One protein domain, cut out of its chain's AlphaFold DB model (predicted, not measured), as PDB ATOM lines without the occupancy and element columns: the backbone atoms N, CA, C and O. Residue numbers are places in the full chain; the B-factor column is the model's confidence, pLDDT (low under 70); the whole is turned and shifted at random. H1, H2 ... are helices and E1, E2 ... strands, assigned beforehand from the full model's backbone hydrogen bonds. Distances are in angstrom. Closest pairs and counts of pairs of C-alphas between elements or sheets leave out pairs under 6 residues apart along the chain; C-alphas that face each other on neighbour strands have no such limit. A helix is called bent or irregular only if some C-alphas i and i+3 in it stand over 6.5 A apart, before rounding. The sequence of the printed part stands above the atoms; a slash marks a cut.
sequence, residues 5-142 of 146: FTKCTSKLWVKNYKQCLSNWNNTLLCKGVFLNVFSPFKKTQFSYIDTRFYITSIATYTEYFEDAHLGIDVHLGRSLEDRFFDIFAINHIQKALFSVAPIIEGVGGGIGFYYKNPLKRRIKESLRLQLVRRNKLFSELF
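Overview. This is residues 5 to 142 of the 146 residues of an uncharacterized protein of Burkholderiales bacterium RIFCSPLOWO2_02_FULL_57_36 (UniProt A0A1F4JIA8). A long antiparallel hairpin of E3 and E4, in which E4 is sharply bent, forms the core together with E1 beside E4; it runs between H4, packed across E4, and H5, which grazes the sheet mainly at E3. H2 follows directly from E4 and runs on through a tight link to H3 at the rim of the domain, where H3 touches H4 with the two helices crosswise, while E2 and E5 make a separate two-strand ribbon near the bend of E4. The 138 printed residues include five named helices and five named strands, in the order E1 E2 H1 E3 E4 H2 H3 H4 E5 H5, a mixed class; the larger sheet has the order E1 E4 E3, and both sheets are antiparallel. The whole is compact and rounded, with a radius of gyration of the C-alphas of 15.1 A and spans of 38 by 37 by 35 A.

Along the chain. Begin with the larger sheet: find C-alpha 28 at (-37.390, 43.662, -51.113), where E3, residues 28 to 35, begins its 22.0 A. E4, residues 45 to 57, measures 27.1 A from first to last C-alpha and bends by 84 degrees at residue 52. E1, residues 5 to 8, begins at C-alpha 5, (-40.858, 46.370, -42.318), and covers 10.1 A. The smaller sheet is E2, residues 12 to 14, 7.1 A, and E5, residues 104 to 107, 10.2 A. Among the helices, H1 is residues 17 to 21, 6.2 A; H2 is residues 58 to 64, 10.1 A; and H3 is residues 66 to 71, 10.9 A. H3 is irregular, with C-alphas 66 and 69 7.4 A apart. H4, residues 80 to 90, measures 15.4 A. H5, residues 119 to 134, is the longest helix at 22.9 A and ends at C-alpha 134, (-19.992, 43.227, -62.091).

Arrangement. Look first at the hairpin of E3 and E4, whose directions stand at 161 degrees. N 33 and O 48 are within hydrogen-bond range at 2.9 A, as are N 29 and O 55 at 2.8 A. C-alphas 50 and 31 face each other at 5.3 A, and beyond the bend C-alphas 54 and 30 do so at 4.5 A. E1 is the antiparallel neighbour of E4 at 127 degrees, with N 7 and O 54 2.9 A apart. H4 is on this sheet, over E4, at a height over the sheet of 8.5 A; it runs across the strands, at 72 degrees to E4 on the local plane. Their closest C-alphas are those of Ile 49 and Glu 81, 5.2 A apart. H5 only grazes the sheet with residues 125 to 132, its closest C-alpha pair with E3 being Phe 34 and Val 132, 7.7 A. H1 and H2 only graze the sheet too, H2 with residues 58 to 63. H3 is not on it, but touches H4, the closest C-alphas being those of Ala 68 and Arg 83, 6.0 A apart; their lines are only just about perpendicular, at 70.5 degrees. H4 and H5 are apart. In the smaller sheet, N 13 and O 105 are 2.8 A apart, and E2 and E5 stand at 157 degrees. In H1, H2, H4 and H5 every O i to N i+4 pair is within hydrogen-bond range; in H3 it is 0 of 2, beside 2 of 3 O i to N i+3 pairs.

Size, cuts and confidence. The two C-alphas farthest apart are those of Phe 41 and Ile 58, 41.1 A. The printed part runs from residue 5 to 142 without a cut. The links from H4 to E5, residues 91 to 103, and from E5 to H5 are long; in the latter, residues 114 to 115 pair antiparallel with residues 106 to 107 of E5. Mean pLDDT of the printed part is 92.1, and residues 109 to 112 are under 70.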
ATOM      1  N   PHE A   5     -41.545  46.669 -43.561       96.38
ATOM      2  CA  PHE A   5     -40.858  46.370 -42.318       96.38
ATOM      3  C   PHE A   5     -39.424  45.916 -42.575       96.38
ATOM      4  O   PHE A   5     -39.016  45.580 -43.687       96.38
ATOM      5  N   THR A   6     -38.644  45.922 -41.504       95.75
ATOM      6  CA  THR A   6     -37.295  45.372 -41.478       95.75
ATOM      7  C   THR A   6     -37.254  44.248 -40.463       95.75
ATOM      8  O   THR A   6     -37.703  44.418 -39.330       95.75
ATOM      9  N   LYS A   7     -36.666  43.118 -40.842       95.56
ATOM     10  CA  LYS A   7     -36.421  41.992 -39.947       95.56
ATOM     11  C   LYS A   7     -34.943  41.926 -39.602       95.56
ATOM     12  O   LYS A   7     -34.095  41.987 -40.486       95.56
ATOM     13  N   CYS A   8     -34.632  41.717 -38.326       93.81
ATOM     14  CA  CYS A   8     -33.308  41.301 -37.872       93.81
ATOM     15  C   CYS A   8     -33.450  40.133 -36.883       93.81
ATOM     16  O   CYS A   8     -34.354  40.139 -36.051       93.81
ATOM     17  N   THR A   9     -32.621  39.093 -36.996       89.88
ATOM     18  CA  THR A   9     -32.721  37.917 -36.112       89.88
ATOM     19  C   THR A   9     -32.351  38.266 -34.669       89.88
ATOM     20  O   THR A   9     -31.179  38.476 -34.377       89.88
ATOM     21  N   SER A  10     -33.328  38.192 -33.758       83.56
ATOM     22  CA  SER A  10     -33.150  38.197 -32.295       83.56
ATOM     23  C   SER A  10     -32.140  39.253 -31.796       83.56
ATOM     24  O   SER A  10     -32.232  40.415 -32.171       83.56
ATOM     25  N   LYS A  11     -31.176  38.859 -30.951       86.81
ATOM     26  CA  LYS A  11     -30.143  39.692 -30.301       86.81
ATOM     27  C   LYS A  11     -29.055  40.209 -31.261       86.81
ATOM     28  O   LYS A  11     -27.918  40.432 -30.837       86.81
ATOM     29  N   LEU A  12     -29.372  40.351 -32.547       90.69
ATOM     30  CA  LEU A  12     -28.505  40.939 -33.563       90.69
ATOM     31  C   LEU A  12     -28.983  42.349 -33.924       90.69
ATOM     32  O   LEU A  12     -30.152  42.692 -33.771       90.69
ATOM     33  N   TRP A  13     -28.074  43.161 -34.446       93.00
ATOM     34  CA  TRP A  13     -28.378  44.462 -35.033       93.00
ATOM     35  C   TRP A  13     -27.499  44.719 -36.256       93.00
ATOM     36  O   TRP A  13     -26.450  44.096 -36.450       93.00
ATOM     37  N   VAL A  14     -27.916  45.674 -37.087       94.94
ATOM     38  CA  VAL A  14     -27.183  46.072 -38.295       94.94
ATOM     39  C   VAL A  14     -26.504  47.412 -38.076       94.94
ATOM     40  O   VAL A  14     -27.143  48.462 -38.055       94.94
ATOM     41  N   LYS A  15     -25.175  47.387 -37.952       95.38
ATOM     42  CA  LYS A  15     -24.370  48.575 -37.645       95.38
ATOM     43  C   LYS A  15     -24.451  49.657 -38.727       95.38
ATOM     44  O   LYS A  15     -24.365  50.839 -38.417       95.38
ATOM     45  N   ASN A  16     -24.607  49.265 -39.990       95.44
ATOM     46  CA  ASN A  16     -24.724  50.169 -41.133       95.44
ATOM     47  C   ASN A  16     -26.142  50.212 -41.723       95.44
ATOM     48  O   ASN A  16     -26.293  50.388 -42.929       95.44
ATOM     49  N   TYR A  17     -27.179  50.085 -40.886       95.38
ATOM     50  CA  TYR A  17     -28.581  50.047 -41.322       95.38
ATOM     51  C   TYR A  17     -28.945  51.159 -42.320       95.38
ATOM     52  O   TYR A  17     -29.481  50.872 -43.386       95.38
ATOM     53  N   LYS A  18     -28.568  52.415 -42.033       95.38
ATOM     54  CA  LYS A  18     -28.836  53.560 -42.924       95.38
ATOM     55  C   LYS A  18     -28.220  53.399 -44.322       95.38
ATOM     56  O   LYS A  18     -28.832  53.816 -45.294       95.38
ATOM     57  N   GLN A  19     -27.042  52.779 -44.430       94.38
ATOM     58  CA  GLN A  19     -26.396  52.509 -45.722       94.38
ATOM     59  C   GLN A  19     -27.080  51.367 -46.480       94.38
ATOM     60  O   GLN A  19     -27.080  51.351 -47.702       94.38
ATOM     61  N   CYS A  20     -27.649  50.390 -45.773       94.25
ATOM     62  CA  CYS A  20     -28.455  49.356 -46.419       94.25
ATOM     63  C   CYS A  20     -29.786  49.934 -46.923       94.25
ATOM     64  O   CYS A  20     -30.223  49.580 -48.014       94.25
ATOM     65  N   LEU A  21     -30.391  50.842 -46.151       93.69
ATOM     66  CA  LEU A  21     -31.662  51.488 -46.476       93.69
ATOM     67  C   LEU A  21     -31.565  52.464 -47.658       93.69
ATOM     68  O   LEU A  21     -32.562  52.664 -48.340       93.69
ATOM     69  N   SER A  22     -30.393  53.048 -47.936       91.69
ATOM     70  CA  SER A  22     -30.240  54.016 -49.037       91.69
ATOM     71  C   SER A  22     -30.591  53.447 -50.414       91.69
ATOM     72  O   SER A  22     -30.883  54.215 -51.317       91.69
ATOM     73  N   ASN A  23     -30.580  52.119 -50.565       86.75
ATOM     74  CA  ASN A  23     -30.888  51.426 -51.820       86.75
ATOM     75  C   ASN A  23     -32.272  50.761 -51.780       86.75
ATOM     76  O   ASN A  23     -32.516  49.790 -52.495       86.75
ATOM     77  N   TRP A  24     -33.149  51.191 -50.873       93.56
ATOM     78  CA  TRP A  24     -34.494  50.649 -50.758       93.56
ATOM     79  C   TRP A  24     -35.334  51.015 -51.983       93.56
ATOM     80  O   TRP A  24     -35.506  52.188 -52.300       93.56
ATOM     81  N   ASN A  25     -35.881  50.002 -52.650       92.25
ATOM     82  CA  ASN A  25     -36.656  50.132 -53.886       92.25
ATOM     83  C   ASN A  25     -38.164  49.900 -53.684       92.25
ATOM     84  O   ASN A  25     -38.880  49.654 -54.649       92.25
ATOM     85  N   ASN A  26     -38.646  49.965 -52.441       93.62
ATOM     86  CA  ASN A  26     -40.041  49.719 -52.059       93.62
ATOM     87  C   ASN A  26     -40.548  48.273 -52.195       93.62
ATOM     88  O   ASN A  26     -41.730  48.056 -51.942       93.62
ATOM     89  N   THR A  27     -39.699  47.284 -52.508       94.75
ATOM     90  CA  THR A  27     -40.132  45.880 -52.666       94.75
ATOM     91  C   THR A  27     -39.448  44.925 -51.691       94.75
ATOM     92  O   THR A  27     -40.076  44.489 -50.726       94.75
ATOM     93  N   LEU A  28     -38.168  44.616 -51.901       96.31
ATOM     94  CA  LEU A  28     -37.390  43.662 -51.113       96.31
ATOM     95  C   LEU A  28     -35.906  44.027 -51.157       96.31
ATOM     96  O   LEU A  28     -35.358  44.361 -52.199       96.31
ATOM     97  N   LEU A  29     -35.236  43.903 -50.017       96.81
ATOM     98  CA  LEU A  29     -33.789  43.909 -49.905       96.81
ATOM     99  C   LEU A  29     -33.347  42.815 -48.941       96.81
ATOM    100  O   LEU A  29     -33.680  42.838 -47.757       96.81
ATOM    101  N   CYS A  30     -32.538  41.888 -49.426       96.44
ATOM    102  CA  CYS A  30     -31.962  40.812 -48.634       96.44
ATOM    103  C   CYS A  30     -30.497  40.577 -49.017       96.44
ATOM    104  O   CYS A  30     -29.961  41.149 -49.972       96.44
ATOM    105  N   LYS A  31     -29.792  39.766 -48.226       95.81
ATOM    106  CA  LYS A  31     -28.394  39.440 -48.503       95.81
ATOM    107  C   LYS A  31     -28.304  38.096 -49.224       95.81
ATOM    108  O   LYS A  31     -28.526  37.056 -48.618       95.81
ATOM    109  N   GLY A  32     -27.866  38.113 -50.478       95.69
ATOM    110  CA  GLY A  32     -27.468  36.898 -51.187       95.69
ATOM    111  C   GLY A  32     -26.064  36.441 -50.784       95.69
ATOM    112  O   GLY A  32     -25.154  37.262 -50.614       95.69
ATOM    113  N   VAL A  33     -25.868  35.132 -50.631       95.81
ATOM    114  CA  VAL A  33     -24.560  34.533 -50.346       95.81
ATOM    115  C   VAL A  33     -24.002  33.870 -51.595       95.81
ATOM    116  O   VAL A  33     -24.609  32.973 -52.174       95.81
ATOM    117  N   PHE A  34     -22.805  34.307 -51.984       96.56
ATOM    118  CA  PHE A  34     -22.116  33.839 -53.181       96.56
ATOM    119  C   PHE A  34     -20.844  33.072 -52.818       96.56
ATOM    120  O   PHE A  34     -19.983  33.570 -52.081       96.56
ATOM    121  N   LEU A  35     -20.716  31.867 -53.367       95.94
ATOM    122  CA  LEU A  35     -19.552  30.999 -53.227       95.94
ATOM    123  C   LEU A  35     -18.604  31.163 -54.416       95.94
ATOM    124  O   LEU A  35     -18.980  31.670 -55.471       95.94
ATOM    125  N   ASN A  36     -17.354  30.732 -54.229       96.25
ATOM    126  CA  ASN A  36     -16.315  30.695 -55.267       96.25
ATOM    127  C   ASN A  36     -15.966  32.046 -55.924       96.25
ATOM    128  O   ASN A  36     -15.241  32.065 -56.906       96.25
ATOM    129  N   VAL A  37     -16.398  33.179 -55.358       96.38
ATOM    130  CA  VAL A  37     -16.195  34.519 -55.953       96.38
ATOM    131  C   VAL A  37     -14.722  34.872 -56.198       96.38
ATOM    132  O   VAL A  37     -14.405  35.576 -57.146       96.38
ATOM    133  N   PHE A  38     -13.816  34.381 -55.349       95.88
ATOM    134  CA  PHE A  38     -12.371  34.616 -55.480       95.88
ATOM    135  C   PHE A  38     -11.625  33.426 -56.104       95.88
ATOM    136  O   PHE A  38     -10.398  33.415 -56.104       95.88
ATOM    137  N   SER A  39     -12.337  32.384 -56.548       94.44
ATOM    138  CA  SER A  39     -11.703  31.201 -57.124       94.44
ATOM    139  C   SER A  39     -11.453  31.418 -58.615       94.44
ATOM    140  O   SER A  39     -12.400  31.734 -59.330       94.44
ATOM    141  N   PRO A  40     -10.227  31.186 -59.112       91.31
ATOM    142  CA  PRO A  40      -9.975  31.196 -60.550       91.31
ATOM    143  C   PRO A  40     -10.472  29.916 -61.246       91.31
ATOM    144  O   PRO A  40     -10.647  29.912 -62.458       91.31
ATOM    145  N   PHE A  41     -10.715  28.831 -60.497       95.19
ATOM    146  CA  PHE A  41     -11.028  27.505 -61.053       95.19
ATOM    147  C   PHE A  41     -12.503  27.110 -60.943       95.19
ATOM    148  O   PHE A  41     -12.950  26.188 -61.618       95.19
ATOM    149  N   LYS A  42     -13.267  27.769 -60.067       95.25
ATOM    150  CA  LYS A  42     -14.680  27.458 -59.833       95.25
ATOM    151  C   LYS A  42     -15.543  28.645 -60.226       95.25
ATOM    152  O   LYS A  42     -15.256  29.776 -59.844       95.25
ATOM    153  N   LYS A  43     -16.642  28.376 -60.935       95.44
ATOM    154  CA  LYS A  43     -17.633  29.406 -61.259       95.44
ATOM    155  C   LYS A  43     -18.246  29.958 -59.974       95.44
ATOM    156  O   LYS A  43     -18.511  29.215 -59.025       95.44
ATOM    157  N   THR A  44     -18.476  31.269 -59.965       97.00
ATOM    158  CA  THR A  44     -19.234  31.918 -58.894       97.00
ATOM    159  C   THR A  44     -20.640  31.334 -58.850       97.00
ATOM    160  O   THR A  44     -21.289  31.221 -59.886       97.00
ATOM    161  N   GLN A  45     -21.098  30.983 -57.653       95.94
ATOM    162  CA  GLN A  45     -22.400  30.364 -57.438       95.94
ATOM    163  C   GLN A  45     -23.206  31.201 -56.456       95.94
ATOM    164  O   GLN A  45     -22.715  31.515 -55.370       95.94
ATOM    165  N   PHE A  46     -24.441  31.528 -56.824       95.44
ATOM    166  CA  PHE A  46     -25.424  32.043 -55.882       95.44
ATOM    167  C   PHE A  46     -25.964  30.862 -55.066       95.44
ATOM    168  O   PHE A  46     -26.488  29.916 -55.641       95.44
ATOM    169  N   SER A  47     -25.704  30.861 -53.757       94.50
ATOM    170  CA  SER A  47     -25.845  29.662 -52.925       94.50
ATOM    171  C   SER A  47     -27.087  29.661 -52.048       94.50
ATOM    172  O   SER A  47     -27.723  28.624 -51.965       94.50
ATOM    173  N   TYR A  48     -27.378  30.759 -51.347       94.81
ATOM    174  CA  TYR A  48     -28.559  30.889 -50.485       94.81
ATOM    175  C   TYR A  48     -28.830  32.362 -50.144       94.81
ATOM    176  O   TYR A  48     -27.984  33.236 -50.390       94.81
ATOM    177  N   ILE A  49     -29.991  32.636 -49.546       96.00
ATOM    178  CA  ILE A  49     -30.346  33.943 -48.979       96.00
ATOM    179  C   ILE A  49     -30.069  33.943 -47.477       96.00
ATOM    180  O   ILE A  49     -30.595  33.123 -46.739       96.00
ATOM    181  N   ASP A  50     -29.270  34.889 -46.998       94.62
ATOM    182  CA  ASP A  50     -29.055  35.105 -45.568       94.62
ATOM    183  C   ASP A  50     -30.267  35.833 -44.968       94.62
ATOM    184  O   ASP A  50     -30.424  37.049 -45.107       94.62
ATOM    185  N   THR A  51     -31.127  35.078 -44.283       94.44
ATOM    186  CA  THR A  51     -32.391  35.581 -43.724       94.44
ATOM    187  C   THR A  51     -32.215  36.356 -42.419       94.44
ATOM    188  O   THR A  51     -33.200  36.822 -41.835       94.44
ATOM    189  N   ARG A  52     -30.981  36.539 -41.920       93.38
ATOM    190  CA  ARG A  52     -30.743  37.246 -40.651       93.38
ATOM    191  C   ARG A  52     -31.142  38.706 -40.692       93.38
ATOM    192  O   ARG A  52     -31.493  39.249 -39.647       93.38
ATOM    193  N   PHE A  53     -31.070  39.327 -41.863       95.50
ATOM    194  CA  PHE A  53     -31.495  40.699 -42.067       95.50
ATOM    195  C   PHE A  53     -32.076  40.888 -43.465       95.50
ATOM    196  O   PHE A  53     -31.411  40.586 -44.456       95.50
ATOM    197  N   TYR A  54     -33.287  41.432 -43.524       96.75
ATOM    198  CA  TYR A  54     -33.919  41.860 -44.765       96.75
ATOM    199  C   TYR A  54     -34.887  43.020 -44.507       96.75
ATOM    200  O   TYR A  54     -35.342  43.233 -43.380       96.75
ATOM    201  N   ILE A  55     -35.192  43.766 -45.561       97.00
ATOM    202  CA  ILE A  55     -36.199  44.829 -45.609       97.00
ATOM    203  C   ILE A  55     -37.207  44.404 -46.668       97.00
ATOM    204  O   ILE A  55     -36.799  43.965 -47.737       97.00
ATOM    205  N   THR A  56     -38.502  44.488 -46.393       97.31
ATOM    206  CA  THR A  56     -39.529  44.064 -47.352       97.31
ATOM    207  C   THR A  56     -40.780  44.915 -47.214       97.31
ATOM    208  O   THR A  56     -41.112  45.385 -46.122       97.31
ATOM    209  N   SER A  57     -41.486  45.117 -48.323       97.44
ATOM    210  CA  SER A  57     -42.862  45.593 -48.274       97.44
ATOM    211  C   SER A  57     -43.746  44.492 -47.686       97.44
ATOM    212  O   SER A  57     -43.416  43.304 -47.783       97.44
ATOM    213  N   ILE A  58     -44.859  44.881 -47.065       97.12
ATOM    214  CA  ILE A  58     -45.839  43.912 -46.560       97.12
ATOM    215  C   ILE A  58     -46.415  43.110 -47.731       97.12
ATOM    216  O   ILE A  58     -46.472  41.893 -47.648       97.12
ATOM    217  N   ALA A  59     -46.739  43.779 -48.843       96.44
ATOM    218  CA  ALA A  59     -47.279  43.132 -50.037       96.44
ATOM    219  C   ALA A  59     -46.343  42.036 -50.575       96.44
ATOM    220  O   ALA A  59     -46.760  40.893 -50.718       96.44
ATOM    221  N   THR A  60     -45.061  42.355 -50.774       96.56
ATOM    222  CA  THR A  60     -44.048  41.397 -51.249       96.56
ATOM    223  C   THR A  60     -43.828  40.251 -50.260       96.56
ATOM    224  O   THR A  60     -43.570  39.122 -50.669       96.56
ATOM    225  N   TYR A  61     -43.916  40.518 -48.953       97.19
ATOM    226  CA  TYR A  61     -43.764  39.473 -47.944       97.19
ATOM    227  C   TYR A  61     -44.946  38.501 -47.942       97.19
ATOM    228  O   TYR A  61     -44.724  37.296 -47.967       97.19
ATOM    229  N   THR A  62     -46.172  39.021 -47.951       96.62
ATOM    230  CA  THR A  62     -47.404  38.223 -48.023       96.62
ATOM    231  C   THR A  62     -47.461  37.403 -49.310       96.62
ATOM    232  O   THR A  62     -47.773  36.223 -49.266       96.62
ATOM    233  N   GLU A  63     -47.088  37.993 -50.448       96.25
ATOM    234  CA  GLU A  63     -47.111  37.302 -51.741       96.25
ATOM    235  C   GLU A  63     -46.129  36.124 -51.812       96.25
ATOM    236  O   GLU A  63     -46.477  35.066 -52.333       96.25
ATOM    237  N   TYR A  64     -44.902  36.290 -51.303       95.94
ATOM    238  CA  TYR A  64     -43.833  35.316 -51.549       95.94
ATOM    239  C   TYR A  64     -43.350  34.547 -50.319       95.94
ATOM    240  O   TYR A  64     -42.907  33.408 -50.460       95.94
ATOM    241  N   PHE A  65     -43.352  35.152 -49.131       96.44
ATOM    242  CA  PHE A  65     -42.548  34.678 -47.995       96.44
ATOM    243  C   PHE A  65     -43.339  34.355 -46.723       96.44
ATOM    244  O   PHE A  65     -42.746  33.786 -45.803       96.44
ATOM    245  N   GLU A  66     -44.633  34.678 -46.651       95.50
ATOM    246  CA  GLU A  66     -45.489  34.392 -45.488       95.50
ATOM    247  C   GLU A  66     -45.448  32.903 -45.122       95.50
ATOM    248  O   GLU A  66     -45.102  32.533 -43.995       95.50
ATOM    249  N   ASP A  67     -45.615  32.044 -46.126       95.56
ATOM    250  CA  ASP A  67     -45.639  30.588 -45.968       95.56
ATOM    251  C   ASP A  67     -44.263  29.919 -46.103       95.56
ATOM    252  O   ASP A  67     -44.150  28.691 -46.068       95.56
ATOM    253  N   ALA A  68     -43.173  30.690 -46.211       94.12
ATOM    254  CA  ALA A  68     -41.833  30.126 -46.404       94.12
ATOM    255  C   ALA A  68     -41.430  29.149 -45.281       94.12
ATOM    256  O   ALA A  68     -40.700  28.184 -45.518       94.12
ATOM    257  N   HIS A  69     -41.932  29.382 -44.065       91.94
ATOM    258  CA  HIS A  69     -41.671  28.563 -42.886       91.94
ATOM    259  C   HIS A  69     -42.297  27.159 -42.957       91.94
ATOM    260  O   HIS A  69     -41.749  26.232 -42.364       91.94
ATOM    261  N   LEU A  70     -43.386  26.974 -43.714       92.50
ATOM    262  CA  LEU A  70     -44.051  25.676 -43.881       92.50
ATOM    263  C   LEU A  70     -43.201  24.673 -44.673       92.50
ATOM    264  O   LEU A  70     -43.423  23.470 -44.595       92.50
ATOM    265  N   GLY A  71     -42.218  25.160 -45.436       86.62
ATOM    266  CA  GLY A  71     -41.304  24.325 -46.216       86.62
ATOM    267  C   GLY A  71     -40.007  23.941 -45.501       86.62
ATOM    268  O   GLY A  71     -39.125  23.375 -46.146       86.62
ATOM    269  N   ILE A  72     -39.842  24.292 -44.221       90.69
ATOM    270  CA  ILE A  72     -38.658  23.914 -43.438       90.69
ATOM    271  C   ILE A  72     -38.740  22.421 -43.111       90.69
ATOM    272  O   ILE A  72     -39.727  21.958 -42.547       90.69
ATOM    273  N   ASP A  73     -37.671  21.684 -43.410       89.31
ATOM    274  CA  ASP A  73     -37.558  20.263 -43.082       89.31
ATOM    275  C   ASP A  73     -36.167  19.980 -42.512       89.31
ATOM    276  O   ASP A  73     -35.167  19.918 -43.230       89.31
ATOM    277  N   VAL A  74     -36.108  19.804 -41.192       85.25
ATOM    278  CA  VAL A  74     -34.858  19.559 -40.465       85.25
ATOM    279  C   VAL A  74     -34.254  18.199 -40.826       85.25
ATOM    280  O   VAL A  74     -33.031  18.074 -40.865       85.25
ATOM    281  N   HIS A  75     -35.077  17.194 -41.137       86.94
ATOM    282  CA  HIS A  75     -34.604  15.852 -41.488       86.94
ATOM    283  C   HIS A  75     -33.928  15.832 -42.860       86.94
ATOM    284  O   HIS A  75     -32.960  15.099 -43.059       86.94
ATOM    285  N   LEU A  76     -34.392  16.680 -43.779       85.75
ATOM    286  CA  LEU A  76     -33.779  16.882 -45.092       85.75
ATOM    287  C   LEU A  76     -32.717  17.993 -45.108       85.75
ATOM    288  O   LEU A  76     -32.175  18.306 -46.168       85.75
ATOM    289  N   GLY A  77     -32.425  18.606 -43.956       84.81
ATOM    290  CA  GLY A  77     -31.477  19.716 -43.848       84.81
ATOM    291  C   GLY A  77     -31.923  20.993 -44.568       84.81
ATOM    292  O   GLY A  77     -31.078  21.825 -44.882       84.81
ATOM    293  N   ARG A  78     -33.224  21.154 -44.841       87.38
ATOM    294  CA  ARG A  78     -33.798  22.332 -45.500       87.38
ATOM    295  C   ARG A  78     -34.099  23.419 -44.483       87.38
ATOM    296  O   ARG A  78     -35.004  23.291 -43.658       87.38
ATOM    297  N   SER A  79     -33.341  24.502 -44.571       91.88
ATOM    298  CA  SER A  79     -33.473  25.683 -43.726       91.88
ATOM    299  C   SER A  79     -34.417  26.731 -44.326       91.88
ATOM    300  O   SER A  79     -34.834  26.646 -45.485       91.88
ATOM    301  N   LEU A  80     -34.737  27.765 -43.544       92.12
ATOM    302  CA  LEU A  80     -35.487  28.920 -44.042       92.12
ATOM    303  C   LEU A  80     -34.703  29.660 -45.139       92.12
ATOM    304  O   LEU A  80     -35.297  30.158 -46.092       92.12
ATOM    305  N   GLU A  81     -33.377  29.720 -45.014       94.12
ATOM    306  CA  GLU A  81     -32.468  30.298 -46.004       94.12
ATOM    307  C   GLU A  81     -32.573  29.607 -47.369       94.12
ATOM    308  O   GLU A  81     -32.584  30.289 -48.398       94.12
ATOM    309  N   ASP A  82     -32.699  28.277 -47.375       91.56
ATOM    310  CA  ASP A  82     -32.886  27.496 -48.601       91.56
ATOM    311  C   ASP A  82     -34.256  27.788 -49.221       91.56
ATOM    312  O   ASP A  82     -34.359  28.032 -50.421       91.56
ATOM    313  N   ARG A  83     -35.311  27.876 -48.400       94.25
ATOM    314  CA  ARG A  83     -36.661  28.210 -48.883       94.25
ATOM    315  C   ARG A  83     -36.745  29.611 -49.471       94.25
ATOM    316  O   ARG A  83     -37.336  29.789 -50.533       94.25
ATOM    317  N   PHE A  84     -36.124  30.598 -48.830       96.12
ATOM    318  CA  PHE A  84     -36.036  31.953 -49.380       96.12
ATOM    319  C   PHE A  84     -35.309  31.964 -50.726       96.12
ATOM    320  O   PHE A  84     -35.706  32.699 -51.626       96.12
ATOM    321  N   PHE A  85     -34.259  31.154 -50.868       95.56
ATOM    322  CA  PHE A  85     -33.529  31.017 -52.122       95.56
ATOM    323  C   PHE A  85     -34.373  30.360 -53.227       95.56
ATOM    324  O   PHE A  85     -34.418  30.896 -54.334       95.56
ATOM    325  N   ASP A  86     -35.094  29.277 -52.922       94.88
ATOM    326  CA  ASP A  86     -36.019  28.622 -53.859       94.88
ATOM    327  C   ASP A  86     -37.079  29.606 -54.376       94.88
ATOM    328  O   ASP A  86     -37.301  29.712 -55.582       94.88
ATOM    329  N   ILE A  87     -37.701  30.366 -53.468       95.12
ATOM    330  CA  ILE A  87     -38.699  31.393 -53.800       95.12
ATOM    331  C   ILE A  87     -38.095  32.446 -54.736       95.12
ATOM    332  O   ILE A  87     -38.730  32.827 -55.720       95.12
ATOM    333  N   PHE A  88     -36.861  32.879 -54.468       93.81
ATOM    334  CA  PHE A  88     -36.131  33.829 -55.310       93.81
ATOM    335  C   PHE A  88     -35.927  33.301 -56.733       93.81
ATOM    336  O   PHE A  88     -36.099  34.041 -57.701       93.81
ATOM    337  N   ALA A  89     -35.559  32.022 -56.850       92.69
ATOM    338  CA  ALA A  89     -35.280  31.371 -58.121       92.69
ATOM    339  C   ALA A  89     -36.556  31.118 -58.939       92.69
ATOM    340  O   ALA A  89     -36.574  31.424 -60.128       92.69
ATOM    341  N   ILE A  90     -37.613  30.597 -58.304       95.69
ATOM    342  CA  ILE A  90     -38.889  30.255 -58.955       95.69
ATOM    343  C   ILE A  90     -39.612  31.509 -59.451       95.69
ATOM    344  O   ILE A  90     -40.110  31.525 -60.571       95.69
ATOM    345  N   ASN A  91     -39.648  32.566 -58.637       96.00
ATOM    346  CA  ASN A  91     -40.352  33.805 -58.980       96.00
ATOM    347  C   ASN A  91     -39.477  34.790 -59.768       96.00
ATOM    348  O   ASN A  91     -39.893  35.920 -60.006       96.00
ATOM    349  N   HIS A  92     -38.258  34.386 -60.149       93.56
ATOM    350  CA  HIS A  92     -37.301  35.219 -60.881       93.56
ATOM    351  C   HIS A  92     -37.120  36.615 -60.261       93.56
ATOM    352  O   HIS A  92     -37.084  37.621 -60.968       93.56
ATOM    353  N   ILE A  93     -37.016  36.685 -58.930       94.69
ATOM    354  CA  ILE A  93     -36.942  37.963 -58.216       94.69
ATOM    355  C   ILE A  93     -35.650  38.691 -58.613       94.69
ATOM    356  O   ILE A  93     -34.544  38.156 -58.510       94.69
ATOM    357  N   GLN A  94     -35.791  39.943 -59.042       94.44
ATOM    358  CA  GLN A  94     -34.688  40.820 -59.433       94.44
ATOM    359  C   GLN A  94     -34.649  42.073 -58.560       94.44
ATOM    360  O   GLN A  94     -35.615  42.399 -57.870       94.44
ATOM    361  N   LYS A  95     -33.518  42.787 -58.591       95.75
ATOM    362  CA  LYS A  95     -33.303  44.040 -57.853       95.75
ATOM    363  C   LYS A  95     -33.687  43.925 -56.377       95.75
ATOM    364  O   LYS A  95     -34.318  44.813 -55.826       95.75
ATOM    365  N   ALA A  96     -33.325  42.823 -55.732       96.19
ATOM    366  CA  ALA A  96     -33.721  42.547 -54.352       96.19
ATOM    367  C   ALA A  96     -32.549  42.186 -53.434       96.19
ATOM    368  O   ALA A  96     -32.734  41.896 -52.251       96.19
ATOM    369  N   LEU A  97     -31.319  42.219 -53.953       96.75
ATOM    370  CA  LEU A  97     -30.109  42.050 -53.162       96.75
ATOM    371  C   LEU A  97     -29.502  43.397 -52.772       96.75
ATOM    372  O   LEU A  97     -29.419  44.331 -53.574       96.75
ATOM    373  N   PHE A  98     -29.003  43.476 -51.537       95.56
ATOM    374  CA  PHE A  98     -28.290  44.656 -51.057       95.56
ATOM    375  C   PHE A  98     -27.061  44.980 -51.918       95.56
ATOM    376  O   PHE A  98     -26.141  44.170 -52.039       95.56
ATOM    377  N   SER A  99     -26.968  46.227 -52.387       92.81
ATOM    378  CA  SER A  99     -25.753  46.779 -53.010       92.81
ATOM    379  C   SER A  99     -24.660  47.186 -52.009       92.81
ATOM    380  O   SER A  99     -23.528  47.460 -52.413       92.81
ATOM    381  N   VAL A 100     -24.977  47.168 -50.708       92.38
ATOM    382  CA  VAL A 100     -24.046  47.337 -49.581       92.38
ATOM    383  C   VAL A 100     -24.294  46.215 -48.577       92.38
ATOM    384  O   VAL A 100     -25.383  46.109 -48.017       92.38
ATOM    385  N   ALA A 101     -23.288  45.376 -48.322       92.25
ATOM    386  CA  ALA A 101     -23.451  44.239 -47.419       92.25
ATOM    387  C   ALA A 101     -23.802  44.698 -45.983       92.25
ATOM    388  O   ALA A 101     -23.087  45.538 -45.421       92.25
ATOM    389  N   PRO A 102     -24.845  44.128 -45.352       94.62
ATOM    390  CA  PRO A 102     -25.182  44.455 -43.972       94.62
ATOM    391  C   PRO A 102     -24.089  43.976 -43.009       94.62
ATOM    392  O   PRO A 102     -23.622  42.832 -43.055       94.62
ATOM    393  N   ILE A 103     -23.684  44.862 -42.103       94.75
ATOM    394  CA  ILE A 103     -22.745  44.593 -41.015       94.75
ATOM    395  C   ILE A 103     -23.563  44.167 -39.800       94.75
ATOM    396  O   ILE A 103     -23.943  44.990 -38.968       94.75
ATOM    397  N   ILE A 104     -23.831  42.867 -39.727       92.06
ATOM    398  CA  ILE A 104     -24.543  42.248 -38.608       92.06
ATOM    399  C   ILE A 104     -23.567  42.052 -37.441       92.06
ATOM    400  O   ILE A 104     -22.499  41.456 -37.617       92.06
ATOM    401  N   GLU A 105     -23.935  42.557 -36.270       91.94
ATOM    402  CA  GLU A 105     -23.262  42.360 -34.982       91.94
ATOM    403  C   GLU A 105     -24.296  41.880 -33.954       91.94
ATOM    404  O   GLU A 105     -25.495  42.022 -34.182       91.94
ATOM    405  N   GLY A 106     -23.859  41.285 -32.847       88.62
ATOM    406  CA  GLY A 106     -24.760  40.978 -31.738       88.62
ATOM    407  C   GLY A 106     -24.358  39.793 -30.895       88.62
ATOM    408  O   GLY A 106     -23.191  39.427 -30.869       88.62
ATOM    409  N   VAL A 107     -25.315  39.202 -30.185       83.38
ATOM    410  CA  VAL A 107     -25.071  38.073 -29.279       83.38
ATOM    411  C   VAL A 107     -25.720  36.810 -29.837       83.38
ATOM    412  O   VAL A 107     -26.915  36.789 -30.126       83.38
ATOM    413  N   GLY A 108     -24.938  35.739 -29.986       70.75
ATOM    414  CA  GLY A 108     -25.439  34.442 -30.437       70.75
ATOM    415  C   GLY A 108     -26.392  33.815 -29.414       70.75
ATOM    416  O   GLY A 108     -26.042  33.671 -28.244       70.75
ATOM    417  N   GLY A 109     -27.588  33.422 -29.863       62.66
ATOM    418  CA  GLY A 109     -28.687  32.992 -28.989       62.66
ATOM    419  C   GLY A 109     -28.407  31.759 -28.121       62.66
ATOM    420  O   GLY A 109     -28.915  31.703 -27.008       62.66
ATOM    421  N   GLY A 110     -27.582  30.814 -28.585       61.56
ATOM    422  CA  GLY A 110     -27.337  29.548 -27.876       61.56
ATOM    423  C   GLY A 110     -26.147  29.532 -26.911       61.56
ATOM    424  O   GLY A 110     -26.029  28.603 -26.127       61.56
ATOM    425  N   ILE A 111     -25.245  30.520 -26.976       60.09
ATOM    426  CA  ILE A 111     -23.929  30.429 -26.306       60.09
ATOM    427  C   ILE A 111     -23.467  31.752 -25.671       60.09
ATOM    428  O   ILE A 111     -22.429  31.794 -25.023       60.09
ATOM    429  N   GLY A 112     -24.182  32.862 -25.898       63.50
ATOM    430  CA  GLY A 112     -23.808  34.173 -25.354       63.50
ATOM    431  C   GLY A 112     -22.576  34.820 -26.004       63.50
ATOM    432  O   GLY A 112     -22.177  35.909 -25.599       63.50
ATOM    433  N   PHE A 113     -21.979  34.204 -27.031       72.31
ATOM    434  CA  PHE A 113     -20.825  34.783 -27.721       72.31
ATOM    435  C   PHE A 113     -21.194  36.050 -28.489       72.31
ATOM    436  O   PHE A 113     -22.146  36.079 -29.275       72.31
ATOM    437  N   TYR A 114     -20.378  37.085 -28.301       78.94
ATOM    438  CA  TYR A 114     -20.505  38.334 -29.029       78.94
ATOM    439  C   TYR A 114     -19.969  38.175 -30.458       78.94
ATOM    440  O   TYR A 114     -18.766  38.063 -30.703       78.94
ATOM    441  N   TYR A 115     -20.874  38.184 -31.426       76.19
ATOM    442  CA  TYR A 115     -20.567  38.222 -32.842       76.19
ATOM    443  C   TYR A 115     -20.130  39.633 -33.239       76.19
ATOM    444  O   TYR A 115     -20.939  40.506 -33.561       76.19
ATOM    445  N   LYS A 116     -18.816  39.859 -33.239       81.38
ATOM    446  CA  LYS A 116     -18.210  41.055 -33.829       81.38
ATOM    447  C   LYS A 116     -17.784  40.746 -35.255       81.38
ATOM    448  O   LYS A 116     -17.100  39.759 -35.508       81.38
ATOM    449  N   ASN A 117     -18.142  41.616 -36.193       81.19
ATOM    450  CA  ASN A 117     -17.716  41.478 -37.580       81.19
ATOM    451  C   ASN A 117     -16.378  42.226 -37.778       81.19
ATOM    452  O   ASN A 117     -16.395  43.462 -37.814       81.19
ATOM    453  N   PRO A 118     -15.214  41.549 -37.850       89.00
ATOM    454  CA  PRO A 118     -13.916  42.222 -37.926       89.00
ATOM    455  C   PRO A 118     -13.740  42.956 -39.260       89.00
ATOM    456  O   PRO A 118     -14.296  42.549 -40.282       89.00
ATOM    457  N   LEU A 119     -12.920  44.014 -39.283       89.31
ATOM    458  CA  LEU A 119     -12.723  44.856 -40.473       89.31
ATOM    459  C   LEU A 119     -12.289  44.042 -41.704       89.31
ATOM    460  O   LEU A 119     -12.852  44.219 -42.780       89.31
ATOM    461  N   LYS A 120     -11.384  43.067 -41.528       92.19
ATOM    462  CA  LYS A 120     -10.961  42.139 -42.593       92.19
ATOM    463  C   LYS A 120     -12.145  41.415 -43.245       92.19
ATOM    464  O   LYS A 120     -12.188  41.284 -44.466       92.19
ATOM    465  N   ARG A 121     -13.120  40.959 -42.449       89.81
ATOM    466  CA  ARG A 121     -14.323  40.290 -42.963       89.81
ATOM    467  C   ARG A 121     -15.212  41.277 -43.717       89.81
ATOM    468  O   ARG A 121     -15.674  40.934 -44.796       89.81
ATOM    469  N   ARG A 122     -15.381  42.504 -43.216       93.25
ATOM    470  CA  ARG A 122     -16.152  43.560 -43.904       93.25
ATOM    471  C   ARG A 122     -15.557  43.913 -45.264       93.25
ATOM    472  O   ARG A 122     -16.286  43.936 -46.247       93.25
ATOM    473  N   ILE A 123     -14.241  44.123 -45.326       94.19
ATOM    474  CA  ILE A 123     -13.532  44.419 -46.577       94.19
ATOM    475  C   ILE A 123     -13.697  43.254 -47.556       94.19
ATOM    476  O   ILE A 123     -14.081  43.468 -48.702       94.19
ATOM    477  N   LYS A 124     -13.493  42.011 -47.098       94.75
ATOM    478  CA  LYS A 124     -13.677  40.818 -47.936       94.75
ATOM    479  C   LYS A 124     -15.103  40.701 -48.479       94.75
ATOM    480  O   LYS A 124     -15.270  40.392 -49.654       94.75
ATOM    481  N   GLU A 125     -16.122  40.943 -47.656       94.19
ATOM    482  CA  GLU A 125     -17.522  40.930 -48.103       94.19
ATOM    483  C   GLU A 125     -17.814  42.067 -49.091       94.19
ATOM    484  O   GLU A 125     -18.490  41.834 -50.087       94.19
ATOM    485  N   SER A 126     -17.266  43.263 -48.868       94.00
ATOM    486  CA  SER A 126     -17.409  44.398 -49.789       94.00
ATOM    487  C   SER A 126     -16.795  44.096 -51.157       94.00
ATOM    488  O   SER A 126     -17.445  44.289 -52.180       94.00
ATOM    489  N   LEU A 127     -15.568  43.560 -51.182       95.62
ATOM    490  CA  LEU A 127     -14.898  43.137 -52.416       95.62
ATOM    491  C   LEU A 127     -15.671  42.019 -53.119       95.62
ATOM    492  O   LEU A 127     -15.868  42.071 -54.330       95.62
ATOM    493  N   ARG A 128     -16.157  41.026 -52.360       96.00
ATOM    494  CA  ARG A 128     -16.996  39.949 -52.899       96.00
ATOM    495  C   ARG A 128     -18.212  40.528 -53.614       96.00
ATOM    496  O   ARG A 128     -18.487  40.151 -54.747       96.00
ATOM    497  N   LEU A 129     -18.922  41.438 -52.957       94.69
ATOM    498  CA  LEU A 129     -20.132  42.040 -53.497       94.69
ATOM    499  C   LEU A 129     -19.839  42.846 -54.768       94.69
ATOM    500  O   LEU A 129     -20.551  42.707 -55.755       94.69
ATOM    501  N   GLN A 130     -18.759  43.633 -54.776       94.50
ATOM    502  CA  GLN A 130     -18.328  44.385 -55.958       94.50
ATOM    503  C   GLN A 130     -18.031  43.473 -57.155       94.50
ATOM    504  O   GLN A 130     -18.447  43.782 -58.269       94.50
ATOM    505  N   LEU A 131     -17.346  42.345 -56.937       95.75
ATOM    506  CA  LEU A 131     -17.057  41.375 -57.997       95.75
ATOM    507  C   LEU A 131     -18.333  40.722 -58.537       95.75
ATOM    508  O   LEU A 131     -18.517  40.650 -59.749       95.75
ATOM    509  N   VAL A 132     -19.230  40.286 -57.648       96.25
ATOM    510  CA  VAL A 132     -20.491  39.640 -58.044       96.25
ATOM    511  C   VAL A 132     -21.392  40.608 -58.808       96.25
ATOM    512  O   VAL A 132     -21.938  40.233 -59.836       96.25
ATOM    513  N   ARG A 133     -21.499  41.865 -58.369       94.44
ATOM    514  CA  ARG A 133     -22.315  42.888 -59.043       94.44
ATOM    515  C   ARG A 133     -21.860  43.189 -60.469       94.44
ATOM    516  O   ARG A 133     -22.677  43.547 -61.305       94.44
ATOM    517  N   ARG A 134     -20.561  43.056 -60.745       93.25
ATOM    518  CA  ARG A 134     -19.992  43.227 -62.091       93.25
ATOM    519  C   ARG A 134     -20.172  41.991 -62.974       93.25
ATOM    520  O   ARG A 134     -19.961  42.073 -64.181       93.25
ATOM    521  N   ASN A 135     -20.533  40.848 -62.395       93.81
ATOM    522  CA  ASN A 135     -20.826  39.644 -63.154       93.81
ATOM    523  C   ASN A 135     -22.227  39.762 -63.772       93.81
ATOM    524  O   ASN A 135     -23.217  39.821 -63.047       93.81
ATOM    525  N   LYS A 136     -22.303  39.742 -65.108       92.88
ATOM    526  CA  LYS A 136     -23.556  39.877 -65.873       92.88
ATOM    527  C   LYS A 136     -24.630  38.856 -65.486       92.88
ATOM    528  O   LYS A 136     -25.807  39.149 -65.610       92.88
ATOM    529  N   LEU A 137     -24.235  37.677 -64.994       93.31
ATOM    530  CA  LEU A 137     -25.180  36.648 -64.545       93.31
ATOM    531  C   LEU A 137     -25.947  37.045 -63.279       93.31
ATOM    532  O   LEU A 137     -27.006  36.490 -63.012       93.31
ATOM    533  N   PHE A 138     -25.395  37.951 -62.471       95.06
ATOM    534  CA  PHE A 138     -25.942  38.302 -61.160       95.06
ATOM    535  C   PHE A 138     -26.250  39.790 -61.016       95.06
ATOM    536  O   PHE A 138     -26.850  40.171 -60.015       95.06
ATOM    537  N   SER A 139     -25.846  40.635 -61.968       93.94
ATOM    538  CA  SER A 139     -25.992  42.090 -61.875       93.94
ATOM    539  C   SER A 139     -27.442  42.520 -61.664       93.94
ATOM    540  O   SER A 139     -27.695  43.381 -60.828       93.94
ATOM    541  N   GLU A 140     -28.389  41.862 -62.335       94.62
ATOM    542  CA  GLU A 140     -29.825  42.163 -62.241       94.62
ATOM    543  C   GLU A 140     -30.436  41.822 -60.875       94.62
ATOM    544  O   GLU A 140     -31.509  42.309 -60.532       94.62
ATOM    545  N   LEU A 141     -29.753  41.019 -60.051       95.19
ATOM    546  CA  LEU A 141     -30.233  40.684 -58.710       95.19
ATOM    547  C   LEU A 141     -30.068  41.851 -57.729       95.19
ATOM    548  O   LEU A 141     -30.742  41.879 -56.701       95.19
ATOM    549  N   PHE A 142     -29.179  42.805 -58.011       95.00
ATOM    550  CA  PHE A 142     -28.868  43.919 -57.115       95.00
ATOM    551  C   PHE A 142     -29.660  45.168 -57.477       95.00
ATOM    552  O   PHE A 142     -29.938  45.423 -58.644       95.00
TER     553      PHE A 142